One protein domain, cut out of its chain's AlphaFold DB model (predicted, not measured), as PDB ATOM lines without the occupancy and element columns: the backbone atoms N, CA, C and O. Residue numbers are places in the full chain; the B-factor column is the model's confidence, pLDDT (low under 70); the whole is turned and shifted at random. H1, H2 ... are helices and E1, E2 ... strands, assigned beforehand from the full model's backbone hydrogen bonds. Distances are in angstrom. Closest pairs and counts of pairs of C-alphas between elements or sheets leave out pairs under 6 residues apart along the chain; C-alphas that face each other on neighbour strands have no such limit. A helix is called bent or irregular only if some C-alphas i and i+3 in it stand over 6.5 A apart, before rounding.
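AT A GLANCE: This is residues 180 to 330 of the 437 residues of an uncharacterized protein of Vulcanisaeta sp (UniProt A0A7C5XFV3). A small three-strand sheet, E1 E2 E3, forms one side of a helical body, with H1 across and H5 along one face. H2 lies beside H1, H3 crosses H2, and H4 and H6 run side by side; the turn of the E1-E2 hairpin, residues 270 to 274, sticks out beyond the helices. The 151 printed residues hold, in chain order, H1 H2 H3 H4 E1 E2 E3 H5 H6; the sheet order is E1 - E2 - E3, all antiparallel. The class is mostly helix, compact, with a radius of gyration of the C-alphas of 15.0 A and spans of 44 by 42 by 30 A.

HOW THE PARTS SIT: E1, residues 263 to 269, E2, residues 275 to 282, and E3, residues 293 to 295, make a meander, each strand the antiparallel neighbour of the one before; both pairs are hairpins. N 264 and O 281 are 2.8 A apart, and N 280 and O 294 2.8 A, both within hydrogen-bond range. E2 bends by 60 degrees at residue 278. H1, residues 180 to 191, and H5, residues 300 to 313, lie on the same face, two layers with the sheet. H1, at a height of 8.3 A over the sheet, runs across the strands, 78 degrees to E2 on the local plane; H5, at 10.4 A, runs along them, at 21 degrees. H1 and H2, residues 196 to 214, form a helical hairpin at a shallow tilt of 7 degrees; the closest C-alphas, of Phe 190 and Val 199, are 5.9 A apart. H3, residues 221 to 234, touches H2 about perpendicular, at 81 degrees; the closest C-alphas, of Lys 208 and Ala 224, are 4.8 A apart. The hub is H4, residues 240 to 250, touching H1, H2, H3 and H6, residues 320 to 329. H4 and H6 run the same way at a shallow tilt of 24 degrees; the closest C-alphas, of Tyr 246 and Trp 320, are 4.2 A apart. H5 and H6 are apart. Every O i to N i+4 pair is within hydrogen-bond range in H2, H3, H4, H5 and H6, and 7 of 8 in H1, which is irregular: C-alphas 180 and 183 are 7.6 A apart.

IN THESE COORDINATES: H1 begins at C-alpha 180 (38.068, -24.167, -4.428) and is 19.2 A long. H2 measures 27.1 A, H3 and H5 19.8 A each, E1 19.0 A and E2 19.9 A. H6 ends at C-alpha 329 (54.690, 1.957, -21.093).

THE WHOLE: The C-alphas farthest apart, of Arg 218 and Gly 288, are 46.0 A apart. The printed part has no cut; the long link is H4 to E1, residues 251 to 262. Mean pLDDT of the printed part is 77.9, with 35 residues under 70, among them 254 to 260 and 266 to 278.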
ATOM      1  N   GLN A 180      36.811 -24.592  -5.075       52.94
ATOM      2  CA  GLN A 180      38.068 -24.167  -4.428       52.94
ATOM      3  C   GLN A 180      39.304 -24.101  -5.355       52.94
ATOM      4  O   GLN A 180      40.383 -23.762  -4.890       52.94
ATOM      5  N   TYR A 181      39.184 -24.464  -6.637       63.28
ATOM      6  CA  TYR A 181      40.244 -24.291  -7.641       63.28
ATOM      7  C   TYR A 181      39.750 -23.579  -8.914       63.28
ATOM      8  O   TYR A 181      40.484 -23.478  -9.901       63.28
ATOM      9  N   LYS A 182      38.507 -23.068  -8.919       74.25
ATOM     10  CA  LYS A 182      37.882 -22.495 -10.121       74.25
ATOM     11  C   LYS A 182      38.577 -21.214 -10.580       74.25
ATOM     12  O   LYS A 182      38.748 -21.012 -11.780       74.25
ATOM     13  N   VAL A 183      39.055 -20.416  -9.625       78.44
ATOM     14  CA  VAL A 183      39.909 -19.247  -9.862       78.44
ATOM     15  C   VAL A 183      41.215 -19.648 -10.551       78.44
ATOM     16  O   VAL A 183      41.544 -19.097 -11.596       78.44
ATOM     17  N   GLY A 184      41.946 -20.631 -10.012       76.00
ATOM     18  CA  GLY A 184      43.234 -21.058 -10.572       76.00
ATOM     19  C   GLY A 184      43.114 -21.571 -12.011       76.00
ATOM     20  O   GLY A 184      43.965 -21.276 -12.852       76.00
ATOM     21  N   TYR A 185      42.009 -22.260 -12.318       76.69
ATOM     22  CA  TYR A 185      41.652 -22.627 -13.688       76.69
ATOM     23  C   TYR A 185      41.356 -21.398 -14.561       76.69
ATOM     24  O   TYR A 185      41.919 -21.284 -15.647       76.69
ATOM     25  N   LEU A 186      40.527 -20.456 -14.096       83.38
ATOM     26  CA  LEU A 186      40.179 -19.251 -14.857       83.38
ATOM     27  C   LEU A 186      41.410 -18.394 -15.195       83.38
ATOM     28  O   LEU A 186      41.563 -17.979 -16.339       83.38
ATOM     29  N   LEU A 187      42.322 -18.198 -14.239       82.56
ATOM     30  CA  LEU A 187      43.574 -17.458 -14.439       82.56
ATOM     31  C   LEU A 187      44.461 -18.108 -15.508       82.56
ATOM     32  O   LEU A 187      44.952 -17.420 -16.402       82.56
ATOM     33  N   LYS A 188      44.618 -19.441 -15.465       78.19
ATOM     34  CA  LYS A 188      45.311 -20.191 -16.523       78.19
ATOM     35  C   LYS A 188      44.630 -19.974 -17.880       78.19
ATOM     36  O   LYS A 188      45.301 -19.668 -18.862       78.19
ATOM     37  N   MET A 189      43.305 -20.105 -17.922       77.75
ATOM     38  CA  MET A 189      42.513 -19.949 -19.141       77.75
ATOM     39  C   MET A 189      42.543 -18.514 -19.697       77.75
ATOM     40  O   MET A 189      42.437 -18.348 -20.909       77.75
ATOM     41  N   PHE A 190      42.725 -17.480 -18.871       81.31
ATOM     42  CA  PHE A 190      42.952 -16.104 -19.333       81.31
ATOM     43  C   PHE A 190      44.376 -15.890 -19.862       81.31
ATOM     44  O   PHE A 190      44.534 -15.293 -20.924       81.31
ATOM     45  N   GLY A 191      45.402 -16.451 -19.211       73.81
ATOM     46  CA  GLY A 191      46.766 -16.447 -19.756       73.81
ATOM     47  C   GLY A 191      46.883 -17.194 -21.094       73.81
ATOM     48  O   GLY A 191      47.712 -16.855 -21.933       73.81
ATOM     49  N   GLU A 192      46.014 -18.176 -21.336       75.62
ATOM     50  CA  GLU A 192      45.904 -18.930 -22.595       75.62
ATOM     51  C   GLU A 192      44.884 -18.312 -23.583       75.62
ATOM     52  O   GLU A 192      44.427 -18.984 -24.510       75.62
ATOM     53  N   ALA A 193      44.476 -17.047 -23.399       69.12
ATOM     54  CA  ALA A 193      43.585 -16.325 -24.315       69.12
ATOM     55  C   ALA A 193      44.367 -15.425 -25.286       69.12
ATOM     56  O   ALA A 193      45.032 -14.471 -24.872       69.12
ATOM     57  N   GLY A 194      44.244 -15.715 -26.585       59.91
ATOM     58  CA  GLY A 194      44.763 -14.865 -27.666       59.91
ATOM     59  C   GLY A 194      43.796 -13.760 -28.110       59.91
ATOM     60  O   GLY A 194      44.202 -12.844 -28.812       59.91
ATOM     61  N   GLU A 195      42.526 -13.824 -27.694       67.31
ATOM     62  CA  GLU A 195      41.471 -12.896 -28.113       67.31
ATOM     63  C   GLU A 195      40.545 -12.532 -26.946       67.31
ATOM     64  O   GLU A 195      40.179 -13.384 -26.134       67.31
ATOM     65  N   LEU A 196      40.057 -11.289 -26.933       71.25
ATOM     66  CA  LEU A 196      39.126 -10.784 -25.922       71.25
ATOM     67  C   LEU A 196      37.822 -11.596 -25.812       71.25
ATOM     68  O   LEU A 196      37.326 -11.810 -24.708       71.25
ATOM     69  N   ASN A 197      37.269 -12.072 -26.931       74.94
ATOM     70  CA  ASN A 197      36.038 -12.870 -26.911       74.94
ATOM     71  C   ASN A 197      36.242 -14.177 -26.132       74.94
ATOM     72  O   ASN A 197      35.400 -14.545 -25.323       74.94
ATOM     73  N   GLN A 198      37.415 -14.807 -26.264       79.00
ATOM     74  CA  GLN A 198      37.753 -16.001 -25.489       79.00
ATOM     75  C   GLN A 198      37.783 -15.704 -23.982       79.00
ATOM     76  O   GLN A 198      37.367 -16.549 -23.195       79.00
ATOM     77  N   VAL A 199      38.236 -14.514 -23.564       82.38
ATOM     78  CA  VAL A 199      38.207 -14.072 -22.154       82.38
ATOM     79  C   VAL A 199      36.765 -13.909 -21.661       82.38
ATOM     80  O   VAL A 199      36.439 -14.379 -20.574       82.38
ATOM     81  N   ILE A 200      35.887 -13.308 -22.470       82.69
ATOM     82  CA  ILE A 200      34.455 -13.155 -22.159       82.69
ATOM     83  C   ILE A 200      33.786 -14.532 -22.008       82.69
ATOM     84  O   ILE A 200      33.176 -14.804 -20.973       82.69
ATOM     85  N   ASP A 201      33.973 -15.427 -22.980       82.50
ATOM     86  CA  ASP A 201      33.407 -16.783 -22.969       82.50
ATOM     87  C   ASP A 201      33.906 -17.589 -21.754       82.50
ATOM     88  O   ASP A 201      33.129 -18.258 -21.069       82.50
ATOM     89  N   ARG A 202      35.206 -17.488 -21.432       87.06
ATOM     90  CA  ARG A 202      35.830 -18.163 -20.277       87.06
ATOM     91  C   ARG A 202      35.321 -17.607 -18.942       87.06
ATOM     92  O   ARG A 202      35.156 -18.388 -18.005       87.06
ATOM     93  N   LEU A 203      35.020 -16.308 -18.854       89.31
ATOM     94  CA  LEU A 203      34.423 -15.680 -17.667       89.31
ATOM     95  C   LEU A 203      32.968 -16.130 -17.444       89.31
ATOM     96  O   LEU A 203      32.608 -16.498 -16.322       89.31
ATOM     97  N   ILE A 204      32.151 -16.141 -18.506       88.62
ATOM     98  CA  ILE A 204      30.748 -16.590 -18.455       88.62
ATOM     99  C   ILE A 204      30.682 -18.083 -18.105       88.62
ATOM    100  O   ILE A 204      29.970 -18.455 -17.174       88.62
ATOM    101  N   LEU A 205      31.481 -18.933 -18.761       86.69
ATOM    102  CA  LEU A 205      31.554 -20.367 -18.455       86.69
ATOM    103  C   LEU A 205      32.012 -20.631 -17.010       86.69
ATOM    104  O   LEU A 205      31.432 -21.464 -16.314       86.69
ATOM    105  N   ALA A 206      33.018 -19.896 -16.523       85.62
ATOM    106  CA  ALA A 206      33.482 -20.060 -15.149       85.62
ATOM    107  C   ALA A 206      32.440 -19.627 -14.109       85.62
ATOM    108  O   ALA A 206      32.328 -20.269 -13.062       85.62
ATOM    109  N   THR A 207      31.666 -18.586 -14.422       86.88
ATOM    110  CA  THR A 207      30.567 -18.093 -13.585       86.88
ATOM    111  C   THR A 207      29.382 -19.054 -13.604       86.88
ATOM    112  O   THR A 207      28.850 -19.363 -12.541       86.88
ATOM    113  N   LYS A 208      29.033 -19.623 -14.768       86.06
ATOM    114  CA  LYS A 208      28.036 -20.696 -14.880       86.06
ATOM    115  C   LYS A 208      28.343 -21.837 -13.911       86.06
ATOM    116  O   LYS A 208      27.526 -22.133 -13.049       86.06
ATOM    117  N   GLU A 209      29.521 -22.453 -14.013       79.44
ATOM    118  CA  GLU A 209      29.879 -23.603 -13.166       79.44
ATOM    119  C   GLU A 209      29.931 -23.257 -11.666       79.44
ATOM    120  O   GLU A 209      29.643 -24.106 -10.819       79.44
ATOM    121  N   TYR A 210      30.280 -22.012 -11.322       83.00
ATOM    122  CA  TYR A 210      30.207 -21.514  -9.947       83.00
ATOM    123  C   TYR A 210      28.754 -21.464  -9.444       83.00
ATOM    124  O   TYR A 210      28.462 -21.991  -8.369       83.00
ATOM    125  N   LEU A 211      27.832 -20.915 -10.241       83.62
ATOM    126  CA  LEU A 211      26.403 -20.867  -9.921       83.62
ATOM    127  C   LEU A 211      25.767 -22.267  -9.874       83.62
ATOM    128  O   LEU A 211      24.972 -22.534  -8.973       83.62
ATOM    129  N   GLU A 212      26.149 -23.183 -10.772       82.69
ATOM    130  CA  GLU A 212      25.654 -24.571 -10.756       82.69
ATOM    131  C   GLU A 212      26.059 -25.302  -9.467       82.69
ATOM    132  O   GLU A 212      25.262 -26.047  -8.890       82.69
ATOM    133  N   TYR A 213      27.271 -25.043  -8.966       78.38
ATOM    134  CA  TYR A 213      27.744 -25.577  -7.690       78.38
ATOM    135  C   TYR A 213      27.033 -24.953  -6.480       78.38
ATOM    136  O   TYR A 213      26.544 -25.686  -5.618       78.38
ATOM    137  N   VAL A 214      26.964 -23.617  -6.405       79.12
ATOM    138  CA  VAL A 214      26.378 -22.900  -5.254       79.12
ATOM    139  C   VAL A 214      24.867 -23.132  -5.172       79.12
ATOM    140  O   VAL A 214      24.358 -23.479  -4.108       79.12
ATOM    141  N   GLY A 215      24.158 -23.018  -6.297       76.50
ATOM    142  CA  GLY A 215      22.714 -23.253  -6.389       76.50
ATOM    143  C   GLY A 215      22.306 -24.729  -6.471       76.50
ATOM    144  O   GLY A 215      21.113 -25.019  -6.456       76.50
ATOM    145  N   ARG A 216      23.270 -25.659  -6.580       76.25
ATOM    146  CA  ARG A 216      23.064 -27.117  -6.738       76.25
ATOM    147  C   ARG A 216      22.077 -27.499  -7.854       76.25
ATOM    148  O   ARG A 216      21.348 -28.484  -7.740       76.25
ATOM    149  N   ARG A 217      22.054 -26.724  -8.940       82.94
ATOM    150  CA  ARG A 217      21.137 -26.880 -10.081       82.94
ATOM    151  C   ARG A 217      21.861 -26.629 -11.399       82.94
ATOM    152  O   ARG A 217      22.998 -26.182 -11.398       82.94
ATOM    153  N   ARG A 218      21.197 -26.885 -12.529       81.56
ATOM    154  CA  ARG A 218      21.684 -26.418 -13.837       81.56
ATOM    155  C   ARG A 218      21.428 -24.915 -13.998       81.56
ATOM    156  O   ARG A 218      20.457 -24.389 -13.446       81.56
ATOM    157  N   VAL A 219      22.299 -24.252 -14.755       81.81
ATOM    158  CA  VAL A 219      22.285 -22.801 -15.009       81.81
ATOM    159  C   VAL A 219      22.381 -22.553 -16.514       81.81
ATOM    160  O   VAL A 219      23.166 -23.194 -17.228       81.81
ATOM    161  N   GLY A 220      21.551 -21.640 -17.020       80.31
ATOM    162  CA  GLY A 220      21.580 -21.228 -18.425       80.31
ATOM    163  C   GLY A 220      22.813 -20.380 -18.746       80.31
ATOM    164  O   GLY A 220      23.357 -19.712 -17.874       80.31
ATOM    165  N   GLU A 221      23.258 -20.361 -20.005       82.31
ATOM    166  CA  GLU A 221      24.334 -19.438 -20.412       82.31
ATOM    167  C   GLU A 221      23.885 -17.969 -20.309       82.31
ATOM    168  O   GLU A 221      24.663 -17.124 -19.874       82.31
ATOM    169  N   GLY A 222      22.610 -17.682 -20.612       88.62
ATOM    170  CA  GLY A 222      21.990 -16.370 -20.392       88.62
ATOM    171  C   GLY A 222      21.992 -15.963 -18.916       88.62
ATOM    172  O   GLY A 222      22.530 -14.921 -18.578       88.62
ATOM    173  N   GLU A 223      21.522 -16.836 -18.025       89.81
ATOM    174  CA  GLU A 223      21.535 -16.606 -16.570       89.81
ATOM    175  C   GLU A 223      22.962 -16.369 -16.029       89.81
ATOM    176  O   GLU A 223      23.206 -15.468 -15.226       89.81
ATOM    177  N   ALA A 224      23.943 -17.144 -16.509       88.31
ATOM    178  CA  ALA A 224      25.344 -16.937 -16.157       88.31
ATOM    179  C   ALA A 224      25.883 -15.596 -16.683       88.31
ATOM    180  O   ALA A 224      26.640 -14.931 -15.977       88.31
ATOM    181  N   ARG A 225      25.484 -15.175 -17.892       91.75
ATOM    182  CA  ARG A 225      25.804 -13.852 -18.441       91.75
ATOM    183  C   ARG A 225      25.177 -12.736 -17.606       91.75
ATOM    184  O   ARG A 225      25.901 -11.821 -17.232       91.75
ATOM    185  N   GLU A 226      23.891 -12.821 -17.276       94.44
ATOM    186  CA  GLU A 226      23.177 -11.846 -16.436       94.44
ATOM    187  C   GLU A 226      23.870 -11.664 -15.077       94.44
ATOM    188  O   GLU A 226      24.073 -10.536 -14.622       94.44
ATOM    189  N   TYR A 227      24.335 -12.757 -14.463       92.50
ATOM    190  CA  TYR A 227      25.128 -12.694 -13.235       92.50
ATOM    191  C   TYR A 227      26.504 -12.039 -13.446       92.50
ATOM    192  O   TYR A 227      26.943 -11.253 -12.604       92.50
ATOM    193  N   VAL A 228      27.186 -12.301 -14.572       92.25
ATOM    194  CA  VAL A 228      28.417 -11.568 -14.925       92.25
ATOM    195  C   VAL A 228      28.123 -10.079 -15.134       92.25
ATOM    196  O   VAL A 228      28.910  -9.260 -14.676       92.25
ATOM    197  N   GLU A 229      27.008  -9.695 -15.753       94.44
ATOM    198  CA  GLU A 229      26.611  -8.288 -15.931       94.44
ATOM    199  C   GLU A 229      26.285  -7.601 -14.594       94.44
ATOM    200  O   GLU A 229      26.643  -6.438 -14.386       94.44
ATOM    201  N   GLU A 230      25.682  -8.318 -13.645       93.12
ATOM    202  CA  GLU A 230      25.484  -7.817 -12.284       93.12
ATOM    203  C   GLU A 230      26.811  -7.665 -11.518       93.12
ATOM    204  O   GLU A 230      27.033  -6.648 -10.855       93.12
ATOM    205  N   LEU A 231      27.723  -8.634 -11.653       91.50
ATOM    206  CA  LEU A 231      29.063  -8.600 -11.063       91.50
ATOM    207  C   LEU A 231      29.911  -7.458 -11.644       91.50
ATOM    208  O   LEU A 231      30.504  -6.691 -10.895       91.50
ATOM    209  N   VAL A 232      29.916  -7.293 -12.967       92.00
ATOM    210  CA  VAL A 232      30.531  -6.172 -13.704       92.00
ATOM    211  C   VAL A 232      30.082  -4.826 -13.141       92.00
ATOM    212  O   VAL A 232      30.921  -3.962 -12.876       92.00
ATOM    213  N   ARG A 233      28.773  -4.669 -12.906       92.06
ATOM    214  CA  ARG A 233      28.180  -3.447 -12.347       92.06
ATOM    215  C   ARG A 233      28.641  -3.206 -10.907       92.06
ATOM    216  O   ARG A 233      29.054  -2.096 -10.585       92.06
ATOM    217  N   LYS A 234      28.640  -4.249 -10.065       89.12
ATOM    218  CA  LYS A 234      29.151  -4.211  -8.676       89.12
ATOM    219  C   LYS A 234      30.647  -3.877  -8.611       89.12
ATOM    220  O   LYS A 234      31.072  -3.158  -7.715       89.12
ATOM    221  N   LEU A 235      31.431  -4.343  -9.585       89.19
ATOM    222  CA  LEU A 235      32.861  -4.052  -9.740       89.19
ATOM    223  C   LEU A 235      33.148  -2.699 -10.432       89.19
ATOM    224  O   LEU A 235      34.314  -2.358 -10.648       89.19
ATOM    225  N   GLY A 236      32.111  -1.923 -10.771       89.25
ATOM    226  CA  GLY A 236      32.226  -0.567 -11.313       89.25
ATOM    227  C   GLY A 236      32.711  -0.484 -12.765       89.25
ATOM    228  O   GLY A 236      33.442   0.451 -13.099       89.25
ATOM    229  N   PHE A 237      32.368  -1.460 -13.612       91.44
ATOM    230  CA  PHE A 237      32.674  -1.467 -15.051       91.44
ATOM    231  C   PHE A 237      31.416  -1.236 -15.905       91.44
ATOM    232  O   PHE A 237      30.306  -1.544 -15.478       91.44
ATOM    233  N   SER A 238      31.590  -0.722 -17.130       88.12
ATOM    234  CA  SER A 238      30.470  -0.386 -18.032       88.12
ATOM    235  C   SER A 238      29.762  -1.606 -18.643       88.12
ATOM    236  O   SER A 238      28.600  -1.521 -19.031       88.12
ATOM    237  N   GLY A 239      30.455  -2.743 -18.738       87.50
ATOM    238  CA  GLY A 239      29.974  -3.964 -19.379       87.50
ATOM    239  C   GLY A 239      31.014  -5.084 -19.309       87.50
ATOM    240  O   GLY A 239      32.183  -4.838 -18.995       87.50
ATOM    241  N   ILE A 240      30.611  -6.320 -19.636       89.62
ATOM    242  CA  ILE A 240      31.489  -7.510 -19.569       89.62
ATOM    243  C   ILE A 240      32.793  -7.298 -20.346       89.62
ATOM    244  O   ILE A 240      33.857  -7.714 -19.901       89.62
ATOM    245  N   ARG A 241      32.720  -6.597 -21.484       86.94
ATOM    246  CA  ARG A 241      33.873  -6.298 -22.340       86.94
ATOM    247  C   ARG A 241      34.951  -5.469 -21.632       86.94
ATOM    248  O   ARG A 241      36.128  -5.749 -21.836       86.94
ATOM    249  N   ASP A 242      34.569  -4.497 -20.804       85.75
ATOM    250  CA  ASP A 242      35.522  -3.658 -20.065       85.75
ATOM    251  C   ASP A 242      36.181  -4.439 -18.918       85.75
ATOM    252  O   ASP A 242      37.394  -4.338 -18.747       85.75
ATOM    253  N   LEU A 243      35.425  -5.271 -18.185       92.44
ATOM    254  CA  LEU A 243      35.987  -6.170 -17.163       92.44
ATOM    255  C   LEU A 243      36.902  -7.234 -17.792       92.44
ATOM    256  O   LEU A 243      37.975  -7.515 -17.266       92.44
ATOM    257  N   ALA A 244      36.514  -7.809 -18.932       88.62
ATOM    258  CA  ALA A 244      37.329  -8.781 -19.653       88.62
ATOM    259  C   ALA A 244      38.622  -8.147 -20.191       88.62
ATOM    260  O   ALA A 244      39.687  -8.737 -20.029       88.62
ATOM    261  N   LEU A 245      38.568  -6.928 -20.745       85.31
ATOM    262  CA  LEU A 245      39.769  -6.168 -21.115       85.31
ATOM    263  C   LEU A 245      40.647  -5.875 -19.893       85.31
ATOM    264  O   LEU A 245      41.860  -6.044 -19.973       85.31
ATOM    265  N   TYR A 246      40.047  -5.478 -18.768       90.81
ATOM    266  CA  TYR A 246      40.769  -5.210 -17.525       90.81
ATOM    267  C   TYR A 246      41.544  -6.446 -17.070       90.81
ATOM    268  O   TYR A 246      42.760  -6.384 -16.921       90.81
ATOM    269  N   LEU A 247      40.862  -7.585 -16.930       91.69
ATOM    270  CA  LEU A 247      41.462  -8.847 -16.494       91.69
ATOM    271  C   LEU A 247      42.495  -9.387 -17.498       91.69
ATOM    272  O   LEU A 247      43.516  -9.918 -17.072       91.69
ATOM    273  N   TRP A 248      42.273  -9.223 -18.807       86.88
ATOM    274  CA  TRP A 248      43.203  -9.687 -19.848       86.88
ATOM    275  C   TRP A 248      44.501  -8.875 -19.897       86.88
ATOM    276  O   TRP A 248      45.558  -9.455 -20.111       86.88
ATOM    277  N   TRP A 249      44.450  -7.562 -19.642       85.75
ATOM    278  CA  TRP A 249      45.660  -6.747 -19.460       85.75
ATOM    279  C   TRP A 249      46.300  -6.927 -18.080       85.75
ATOM    280  O   TRP A 249      47.508  -6.760 -17.943       85.75
ATOM    281  N   LEU A 250      45.518  -7.263 -17.053       90.31
ATOM    282  CA  LEU A 250      46.026  -7.453 -15.695       90.31
ATOM    283  C   LEU A 250      46.798  -8.773 -15.543       90.31
ATOM    284  O   LEU A 250      47.757  -8.825 -14.778       90.31
ATOM    285  N   ILE A 251      46.394  -9.828 -16.252       89.19
ATOM    286  CA  ILE A 251      46.929 -11.190 -16.113       89.19
ATOM    287  C   ILE A 251      47.955 -11.483 -17.222       89.19
ATOM    288  O   ILE A 251      47.669 -11.202 -18.384       89.19
ATOM    289  N   PRO A 252      49.125 -12.077 -16.908       78.31
ATOM    290  CA  PRO A 252      50.159 -12.380 -17.898       78.31
ATOM    291  C   PRO A 252      49.648 -13.296 -19.017       78.31
ATOM    292  O   PRO A 252      49.200 -14.421 -18.763       78.31
ATOM    293  N   SER A 253      49.769 -12.841 -20.266       71.56
ATOM    294  CA  SER A 253      49.464 -13.650 -21.447       71.56
ATOM    295  C   SER A 253      50.627 -14.578 -21.796       71.56
ATOM    296  O   SER A 253      51.795 -14.197 -21.776       71.56
ATOM    297  N   ARG A 254      50.296 -15.811 -22.181       66.88
ATOM    298  CA  ARG A 254      51.224 -16.805 -22.747       66.88
ATOM    299  C   ARG A 254      51.226 -16.804 -24.276       66.88
ATOM    300  O   ARG A 254      52.021 -17.521 -24.875       66.88
ATOM    301  N   VAL A 255      50.307 -16.058 -24.893       57.47
ATOM    302  CA  VAL A 255      50.038 -16.080 -26.342       57.47
ATOM    303  C   VAL A 255      50.395 -14.740 -26.984       57.47
ATOM    304  O   VAL A 255      51.039 -14.711 -28.029       57.47
ATOM    305  N   VAL A 256      50.024 -13.625 -26.346       52.59
ATOM    306  CA  VAL A 256      50.325 -12.274 -26.834       52.59
ATOM    307  C   VAL A 256      51.634 -11.792 -26.207       52.59
ATOM    308  O   VAL A 256      51.700 -11.536 -25.005       52.59
ATOM    309  N   ARG A 257      52.696 -11.672 -27.015       53.38
ATOM    310  CA  ARG A 257      54.010 -11.195 -26.543       53.38
ATOM    311  C   ARG A 257      53.899  -9.748 -26.035       53.38
ATOM    312  O   ARG A 257      53.230  -8.931 -26.658       53.38
ATOM    313  N   GLY A 258      54.559  -9.435 -24.919       55.78
ATOM    314  CA  GLY A 258      54.549  -8.100 -24.302       55.78
ATOM    315  C   GLY A 258      53.328  -7.790 -23.425       55.78
ATOM    316  O   GLY A 258      53.317  -6.762 -22.750       55.78
ATOM    317  N   MET A 259      52.323  -8.673 -23.364       65.88
ATOM    318  CA  MET A 259      51.281  -8.624 -22.331       65.88
ATOM    319  C   MET A 259      51.771  -9.323 -21.052       65.88
ATOM    320  O   MET A 259      51.220 -10.338 -20.628       65.88
ATOM    321  N   ASP A 260      52.821  -8.761 -20.445       68.06
ATOM    322  CA  ASP A 260      53.486  -9.287 -19.237       68.06
ATOM    323  C   ASP A 260      52.560  -9.307 -17.996       68.06
ATOM    324  O   ASP A 260      52.859  -9.971 -17.007       68.06
ATOM    325  N   GLY A 261      51.425  -8.599 -18.050       84.56
ATOM    326  CA  GLY A 261      50.476  -8.447 -16.946       84.56
ATOM    327  C   GLY A 261      50.961  -7.492 -15.849       84.56
ATOM    328  O   GLY A 261      52.063  -6.951 -15.906       84.56
ATOM    329  N   LEU A 262      50.117  -7.292 -14.834       84.19
ATOM    330  CA  LEU A 262      50.453  -6.610 -13.574       84.19
ATOM    331  C   LEU A 262      50.325  -7.549 -12.354       84.19
ATOM    332  O   LEU A 262      50.351  -7.089 -11.208       84.19
ATOM    333  N   VAL A 263      50.199  -8.864 -12.581       83.69
ATOM    334  CA  VAL A 263      50.234  -9.886 -11.524       83.69
ATOM    335  C   VAL A 263      51.198 -11.032 -11.821       83.69
ATOM    336  O   VAL A 263      51.287 -11.525 -12.943       83.69
ATOM    337  N   MET A 264      51.852 -11.522 -10.772       75.38
ATOM    338  CA  MET A 264      52.609 -12.770 -10.779       75.38
ATOM    339  C   MET A 264      51.682 -13.931 -10.395       75.38
ATOM    340  O   MET A 264      50.904 -13.816  -9.446       75.38
ATOM    341  N   LEU A 265      51.770 -15.059 -11.103       75.12
ATOM    342  CA  LEU A 265      51.007 -16.270 -10.788       75.12
ATOM    343  C   LEU A 265      51.891 -17.250 -10.006       75.12
ATOM    344  O   LEU A 265      52.896 -17.735 -10.525       75.12
ATOM    345  N   ASP A 266      51.509 -17.558  -8.767       66.12
ATOM    346  CA  ASP A 266      52.233 -18.508  -7.922       66.12
ATOM    347  C   ASP A 266      51.831 -19.941  -8.290       66.12
ATOM    348  O   ASP A 266      50.711 -20.387  -8.018       66.12
ATOM    349  N   PHE A 267      52.759 -20.657  -8.923       60.88
ATOM    350  CA  PHE A 267      52.572 -22.021  -9.407       60.88
ATOM    351  C   PHE A 267      53.083 -23.072  -8.415       60.88
ATOM    352  O   PHE A 267      54.162 -22.921  -7.844       60.88
ATOM    353  N   VAL A 268      52.373 -24.199  -8.305       52.28
ATOM    354  CA  VAL A 268      52.920 -25.434  -7.713       52.28
ATOM    355  C   VAL A 268      52.784 -26.586  -8.705       52.28
ATOM    356  O   VAL A 268      51.709 -26.852  -9.245       52.28
ATOM    357  N   GLY A 269      53.898 -27.279  -8.949       41.94
ATOM    358  CA  GLY A 269      53.930 -28.471  -9.789       41.94
ATOM    359  C   GLY A 269      53.332 -29.676  -9.068       41.94
ATOM    360  O   GLY A 269      53.841 -30.098  -8.028       41.94
ATOM    361  N   ARG A 270      52.279 -30.274  -9.635       41.09
ATOM    362  CA  ARG A 270      51.860 -31.634  -9.261       41.09
ATOM    363  C   ARG A 270      52.721 -32.665 -10.002       41.09
ATOM    364  O   ARG A 270      53.394 -32.348 -10.978       41.09
ATOM    365  N   ARG A 271      52.653 -33.938  -9.594       32.53
ATOM    366  CA  ARG A 271      53.185 -35.049 -10.404       32.53
ATOM    367  C   ARG A 271      52.391 -35.150 -11.718       32.53
ATOM    368  O   ARG A 271      51.249 -35.606 -11.704       32.53
ATOM    369  N   GLY A 272      52.995 -34.733 -12.831       41.41
ATOM    370  CA  GLY A 272      52.406 -34.757 -14.178       41.41
ATOM    371  C   GLY A 272      52.415 -33.382 -14.866       41.41
ATOM    372  O   GLY A 272      52.953 -32.427 -14.315       41.41
ATOM    373  N   PRO A 273      51.796 -33.239 -16.053       37.62
ATOM    374  CA  PRO A 273      51.791 -31.990 -16.832       37.62
ATOM    375  C   PRO A 273      50.822 -30.914 -16.293       37.62
ATOM    376  O   PRO A 273      50.498 -29.957 -16.995       37.62
ATOM    377  N   TYR A 274      50.315 -31.078 -15.069       40.25
ATOM    378  CA  TYR A 274      49.314 -30.203 -14.464       40.25
ATOM    379  C   TYR A 274      49.972 -29.289 -13.431       40.25
ATOM    380  O   TYR A 274      50.425 -29.739 -12.378       40.25
ATOM    381  N   VAL A 275      50.005 -27.999 -13.756       52.47
ATOM    382  CA  VAL A 275      50.487 -26.931 -12.881       52.47
ATOM    383  C   VAL A 275      49.282 -26.111 -12.438       52.47
ATOM    384  O   VAL A 275      48.576 -25.558 -13.286       52.47
ATOM    385  N   ASP A 276      49.055 -26.033 -11.129       61.03
ATOM    386  CA  ASP A 276      47.997 -25.196 -10.564       61.03
ATOM    387  C   ASP A 276      48.543 -23.804 -10.248       61.03
ATOM    388  O   ASP A 276      49.666 -23.668  -9.758       61.03
ATOM    389  N   VAL A 277      47.716 -22.778 -10.457       67.00
ATOM    390  CA  VAL A 277      47.909 -21.461  -9.839       67.00
ATOM    391  C   VAL A 277      47.310 -21.528  -8.433       67.00
ATOM    392  O   VAL A 277      46.099 -21.719  -8.309       67.00
ATOM    393  N   LEU A 278      48.129 -21.376  -7.387       69.44
ATOM    394  CA  LEU A 278      47.698 -21.369  -5.975       69.44
ATOM    395  C   LEU A 278      47.572 -19.959  -5.378       69.44
ATOM    396  O   LEU A 278      46.963 -19.775  -4.318       69.44
ATOM    397  N   GLY A 279      48.136 -18.957  -6.046       71.56
ATOM    398  CA  GLY A 279      48.048 -17.567  -5.625       71.56
ATOM    399  C   GLY A 279      48.356 -16.589  -6.747       71.56
ATOM    400  O   GLY A 279      48.882 -16.954  -7.798       71.56
ATOM    401  N   VAL A 280      48.005 -15.336  -6.498       82.69
ATOM    402  CA  VAL A 280      48.251 -14.188  -7.366       82.69
ATOM    403  C   VAL A 280      48.906 -13.108  -6.517       82.69
ATOM    404  O   VAL A 280      48.365 -12.746  -5.472       82.69
ATOM    405  N   ARG A 281      50.066 -12.615  -6.948       82.50
ATOM    406  CA  ARG A 281      50.783 -11.493  -6.324       82.50
ATOM    407  C   ARG A 281      50.700 -10.258  -7.208       82.50
ATOM    408  O   ARG A 281      50.750 -10.380  -8.428       82.50
ATOM    409  N   CYS A 282      50.598  -9.079  -6.608       82.69
ATOM    410  CA  CYS A 282      50.729  -7.821  -7.343       82.69
ATOM    411  C   CYS A 282      52.208  -7.568  -7.703       82.69
ATOM    412  O   CYS A 282      53.088  -7.936  -6.926       82.69
ATOM    413  N   VAL A 283      52.481  -6.958  -8.865       77.50
ATOM    414  CA  VAL A 283      53.852  -6.579  -9.290       77.50
ATOM    415  C   VAL A 283      54.181  -5.102  -9.061       77.50
ATOM    416  O   VAL A 283      55.339  -4.701  -9.147       77.50
ATOM    417  N   LEU A 284      53.156  -4.282  -8.821       75.31
ATOM    418  CA  LEU A 284      53.288  -2.843  -8.613       75.31
ATOM    419  C   LEU A 284      53.762  -2.547  -7.183       75.31
ATOM    420  O   LEU A 284      53.467  -3.334  -6.284       75.31
ATOM    421  N   PRO A 285      54.471  -1.428  -6.947       69.38
ATOM    422  CA  PRO A 285      54.887  -1.034  -5.606       69.38
ATOM    423  C   PRO A 285      53.699  -0.593  -4.750       69.38
ATOM    424  O   PRO A 285      52.800   0.099  -5.220       69.38
ATOM    425  N   HIS A 286      53.744  -0.937  -3.467       74.19
ATOM    426  CA  HIS A 286      52.760  -0.539  -2.462       74.19
ATOM    427  C   HIS A 286      53.336   0.570  -1.587       74.19
ATOM    428  O   HIS A 286      54.465   0.452  -1.102       74.19
ATOM    429  N   GLU A 287      52.564   1.624  -1.336       61.06
ATOM    430  CA  GLU A 287      52.920   2.624  -0.326       61.06
ATOM    431  C   GLU A 287      52.971   1.941   1.054       61.06
ATOM    432  O   GLU A 287      52.015   1.294   1.478       61.06
ATOM    433  N   GLY A 288      54.132   1.996   1.717       58.31
ATOM    434  CA  GLY A 288      54.417   1.219   2.934       58.31
ATOM    435  C   GLY A 288      55.066  -0.160   2.711       58.31
ATOM    436  O   GLY A 288      55.415  -0.821   3.683       58.31
ATOM    437  N   GLY A 289      55.282  -0.596   1.463       53.66
ATOM    438  CA  GLY A 289      56.161  -1.730   1.132       53.66
ATOM    439  C   GLY A 289      55.652  -3.138   1.475       53.66
ATOM    440  O   GLY A 289      56.450  -4.073   1.471       53.66
ATOM    441  N   GLY A 290      54.359  -3.309   1.771       58.59
ATOM    442  CA  GLY A 290      53.760  -4.614   2.073       58.59
ATOM    443  C   GLY A 290      53.342  -5.410   0.827       58.59
ATOM    444  O   GLY A 290      52.599  -4.905  -0.009       58.59
ATOM    445  N   ASP A 291      53.755  -6.678   0.742       67.81
ATOM    446  CA  ASP A 291      53.404  -7.594  -0.354       67.81
ATOM    447  C   ASP A 291      51.897  -7.925  -0.387       67.81
ATOM    448  O   ASP A 291      51.365  -8.570   0.521       67.81
ATOM    449  N   TRP A 292      51.210  -7.601  -1.489       81.69
ATOM    450  CA  TRP A 292      49.850  -8.097  -1.732       81.69
ATOM    451  C   TRP A 292      49.850  -9.461  -2.436       81.69
ATOM    452  O   TRP A 292      50.333  -9.600  -3.566       81.69
ATOM    453  N   ARG A 293      49.227 -10.455  -1.790       81.75
ATOM    454  CA  ARG A 293      48.928 -11.786  -2.336       81.75
ATOM    455  C   ARG A 293      47.475 -12.162  -2.047       81.75
ATOM    456  O   ARG A 293      47.016 -12.022  -0.918       81.75
ATOM    457  N   VAL A 294      46.796 -12.752  -3.029       78.50
ATOM    458  CA  VAL A 294      45.504 -13.435  -2.853       78.50
ATOM    459  C   VAL A 294      45.611 -14.892  -3.302       78.50
ATOM    460  O   VAL A 294      46.233 -15.197  -4.318       78.50
ATOM    461  N   HIS A 295      44.995 -15.807  -2.552       76.12
ATOM    462  CA  HIS A 295      44.977 -17.234  -2.874       76.12
ATOM    463  C   HIS A 295      43.811 -17.618  -3.790       76.12
ATOM    464  O   HIS A 295      42.688 -17.142  -3.641       76.12
ATOM    465  N   THR A 296      44.061 -18.551  -4.710       70.81
ATOM    466  CA  THR A 296      43.053 -19.056  -5.664       70.81
ATOM    467  C   THR A 296      42.068 -20.060  -5.055       70.81
ATOM    468  O   THR A 296      41.212 -20.591  -5.761       70.81
ATOM    469  N   THR A 297      42.186 -20.311  -3.748       68.94
ATOM    470  CA  THR A 297      41.269 -21.119  -2.935       68.94
ATOM    471  C   THR A 297      40.002 -20.374  -2.518       68.94
ATOM    472  O   THR A 297      39.058 -21.011  -2.043       68.94
ATOM    473  N   MET A 298      39.972 -19.050  -2.702       70.69
ATOM    474  CA  MET A 298      38.766 -18.230  -2.573       70.69
ATOM    475  C   MET A 298      37.705 -18.628  -3.608       70.69
ATOM    476  O   MET A 298      37.998 -19.245  -4.637       70.69
ATOM    477  N   ASP A 299      36.457 -18.253  -3.347       77.88
ATOM    478  CA  ASP A 299      35.398 -18.358  -4.341       77.88
ATOM    479  C   ASP A 299      35.634 -17.381  -5.512       77.88
ATOM    480  O   ASP A 299      36.412 -16.430  -5.416       77.88
ATOM    481  N   LEU A 300      34.952 -17.614  -6.636       83.25
ATOM    482  CA  LEU A 300      35.166 -16.838  -7.858       83.25
ATOM    483  C   LEU A 300      34.809 -15.350  -7.695       83.25
ATOM    484  O   LEU A 300      35.505 -14.494  -8.244       83.25
ATOM    485  N   VAL A 301      33.751 -15.036  -6.945       83.81
ATOM    486  CA  VAL A 301      33.256 -13.663  -6.778       83.81
ATOM    487  C   VAL A 301      34.132 -12.909  -5.785       83.81
ATOM    488  O   VAL A 301      34.607 -11.819  -6.105       83.81
ATOM    489  N   GLY A 302      34.426 -13.513  -4.629       82.38
ATOM    490  CA  GLY A 302      35.342 -12.960  -3.633       82.38
ATOM    491  C   GLY A 302      36.747 -12.721  -4.191       82.38
ATOM    492  O   GLY A 302      37.340 -11.675  -3.924       82.38
ATOM    493  N   PHE A 303      37.262 -13.630  -5.026       86.69
ATOM    494  CA  PHE A 303      38.542 -13.440  -5.710       86.69
ATOM    495  C   PHE A 303      38.517 -12.270  -6.702       86.69
ATOM    496  O   PHE A 303      39.395 -11.408  -6.650       86.69
ATOM    497  N   LEU A 304      37.529 -12.225  -7.609       90.06
ATOM    498  CA  LEU A 304      37.435 -11.155  -8.610       90.06
ATOM    499  C   LEU A 304      37.241  -9.788  -7.944       90.06
ATOM    500  O   LEU A 304      37.854  -8.813  -8.376       90.06
ATOM    501  N   HIS A 305      36.464  -9.733  -6.859       87.94
ATOM    502  CA  HIS A 305      36.324  -8.540  -6.035       87.94
ATOM    503  C   HIS A 305      37.657  -8.141  -5.395       87.94
ATOM    504  O   HIS A 305      38.112  -7.027  -5.617       87.94
ATOM    505  N   ALA A 306      38.334  -9.038  -4.670       86.62
ATOM    506  CA  ALA A 306      39.620  -8.729  -4.035       86.62
ATOM    507  C   ALA A 306      40.676  -8.235  -5.042       86.62
ATOM    508  O   ALA A 306      41.369  -7.252  -4.775       86.62
ATOM    509  N   LEU A 307      40.763  -8.876  -6.213       90.56
ATOM    510  CA  LEU A 307      41.685  -8.507  -7.287       90.56
ATOM    511  C   LEU A 307      41.372  -7.120  -7.870       90.56
ATOM    512  O   LEU A 307      42.258  -6.271  -7.940       90.56
ATOM    513  N   VAL A 308      40.119  -6.865  -8.257       91.62
ATOM    514  CA  VAL A 308      39.710  -5.568  -8.817       91.62
ATOM    515  C   VAL A 308      39.816  -4.459  -7.770       91.62
ATOM    516  O   VAL A 308      40.393  -3.413  -8.058       91.62
ATOM    517  N   THR A 309      39.325  -4.674  -6.547       89.88
ATOM    518  CA  THR A 309      39.421  -3.697  -5.454       89.88
ATOM    519  C   THR A 309      40.876  -3.326  -5.172       89.88
ATOM    520  O   THR A 309      41.167  -2.142  -5.016       89.88
ATOM    521  N   HIS A 310      41.806  -4.290  -5.182       89.44
ATOM    522  CA  HIS A 310      43.223  -3.991  -4.984       89.44
ATOM    523  C   HIS A 310      43.765  -3.016  -6.039       89.44
ATOM    524  O   HIS A 310      44.257  -1.945  -5.689       89.44
ATOM    525  N   PHE A 311      43.631  -3.337  -7.328       89.88
ATOM    526  CA  PHE A 311      44.187  -2.485  -8.383       89.88
ATOM    527  C   PHE A 311      43.443  -1.156  -8.554       89.88
ATOM    528  O   PHE A 311      44.092  -0.147  -8.830       89.88
ATOM    529  N   ARG A 312      42.125  -1.107  -8.311       90.44
ATOM    530  CA  ARG A 312      41.348   0.145  -8.348       90.44
ATOM    531  C   ARG A 312      41.680   1.103  -7.203       90.44
ATOM    532  O   ARG A 312      41.753   2.300  -7.457       90.44
ATOM    533  N   HIS A 313      41.852   0.607  -5.974       88.00
ATOM    534  CA  HIS A 313      41.995   1.467  -4.788       88.00
ATOM    535  C   HIS A 313      43.441   1.672  -4.325       88.00
ATOM    536  O   HIS A 313      43.744   2.752  -3.836       88.00
ATOM    537  N   VAL A 314      44.328   0.682  -4.479       85.00
ATOM    538  CA  VAL A 314      45.741   0.811  -4.061       85.00
ATOM    539  C   VAL A 314      46.605   1.400  -5.176       85.00
ATOM    540  O   VAL A 314      47.502   2.184  -4.903       85.00
ATOM    541  N   HIS A 315      46.305   1.068  -6.436       83.50
ATOM    542  CA  HIS A 315      47.092   1.500  -7.604       83.50
ATOM    543  C   HIS A 315      46.348   2.493  -8.512       83.50
ATOM    544  O   HIS A 315      46.823   2.824  -9.596       83.50
ATOM    545  N   GLY A 316      45.154   2.939  -8.106       87.50
ATOM    546  CA  GLY A 316      44.313   3.891  -8.843       87.50
ATOM    547  C   GLY A 316      43.757   3.396 -10.189       87.50
ATOM    548  O   GLY A 316      43.064   4.155 -10.869       87.50
ATOM    549  N   LEU A 317      44.033   2.146 -10.587       89.88
ATOM    550  CA  LEU A 317      43.750   1.609 -11.922       89.88
ATOM    551  C   LEU A 317      42.259   1.315 -12.080       89.88
ATOM    552  O   LEU A 317      41.797   0.191 -11.885       89.88
ATOM    553  N   THR A 318      41.495   2.346 -12.418       89.38
ATOM    554  CA  THR A 318      40.025   2.317 -12.448       89.38
ATOM    555  C   THR A 318      39.438   1.784 -13.753       89.38
ATOM    556  O   THR A 318      38.291   1.342 -13.754       89.38
ATOM    557  N   ASP A 319      40.214   1.763 -14.842       85.56
ATOM    558  CA  ASP A 319      39.793   1.235 -16.144       85.56
ATOM    559  C   ASP A 319      40.914   0.465 -16.876       85.56
ATOM    560  O   ASP A 319      42.100   0.574 -16.557       85.56
ATOM    561  N   TRP A 320      40.544  -0.342 -17.877       86.69
ATOM    562  CA  TRP A 320      41.477  -1.234 -18.578       86.69
ATOM    563  C   TRP A 320      42.515  -0.507 -19.441       86.69
ATOM    564  O   TRP A 320      43.584  -1.058 -19.689       86.69
ATOM    565  N   ARG A 321      42.245   0.725 -19.889       83.62
ATOM    566  CA  ARG A 321      43.195   1.556 -20.647       83.62
ATOM    567  C   ARG A 321      44.315   2.038 -19.735       83.62
ATOM    568  O   ARG A 321      45.435   2.219 -20.206       83.62
ATOM    569  N   GLN A 322      44.035   2.223 -18.443       87.06
ATOM    570  CA  GLN A 322      45.057   2.503 -17.433       87.06
ATOM    571  C   GLN A 322      45.933   1.264 -17.210       87.06
ATOM    572  O   GLN A 322      47.148   1.370 -17.350       87.06
ATOM    573  N   VAL A 323      45.333   0.085 -16.986       85.62
ATOM    574  CA  VAL A 323      46.067  -1.195 -16.866       85.62
ATOM    575  C   VAL A 323      46.944  -1.448 -18.103       85.62
ATOM    576  O   VAL A 323      48.150  -1.646 -17.974       85.62
ATOM    577  N   ALA A 324      46.377  -1.336 -19.308       78.62
ATOM    578  CA  ALA A 324      47.102  -1.488 -20.568       78.62
ATOM    579  C   ALA A 324      48.246  -0.471 -20.717       78.62
ATOM    580  O   ALA A 324      49.344  -0.829 -21.136       78.62
ATOM    581  N   ARG A 325      48.029   0.797 -20.337       80.25
ATOM    582  CA  ARG A 325      49.073   1.836 -20.352       80.25
ATOM    583  C   ARG A 325      50.213   1.510 -19.388       80.25
ATOM    584  O   ARG A 325      51.362   1.754 -19.742       80.25
ATOM    585  N   TRP A 326      49.910   0.959 -18.213       80.56
ATOM    586  CA  TRP A 326      50.919   0.511 -17.252       80.56
ATOM    587  C   TRP A 326      51.753  -0.647 -17.810       80.56
ATOM    588  O   TRP A 326      52.976  -0.531 -17.839       80.56
ATOM    589  N   VAL A 327      51.119  -1.696 -18.349       77.56
ATOM    590  CA  VAL A 327      51.820  -2.830 -18.990       77.56
ATOM    591  C   VAL A 327      52.687  -2.368 -20.169       77.56
ATOM    592  O   VAL A 327      53.867  -2.705 -20.236       77.56
ATOM    593  N   LEU A 328      52.126  -1.564 -21.080       67.50
ATOM    594  CA  LEU A 328      52.786  -1.175 -22.332       67.50
ATOM    595  C   LEU A 328      53.886  -0.120 -22.161       67.50
ATOM    596  O   LEU A 328      54.888  -0.177 -22.870       67.50
ATOM    597  N   LYS A 329      53.708   0.868 -21.272       66.44
ATOM    598  CA  LYS A 329      54.690   1.957 -21.093       66.44
ATOM    599  C   LYS A 329      55.692   1.710 -19.967       66.44
ATOM    600  O   LYS A 329      56.688   2.422 -19.906       66.44
ATOM    601  N   LYS A 330      55.430   0.745 -19.078       64.81
ATOM    602  CA  LYS A 330      56.223   0.455 -17.869       64.81
ATOM    603  C   LYS A 330      56.647   1.723 -17.086       64.81
ATOM    604  O   LYS A 330      57.825   1.871 -16.748       64.81
TER     605      LYS A 330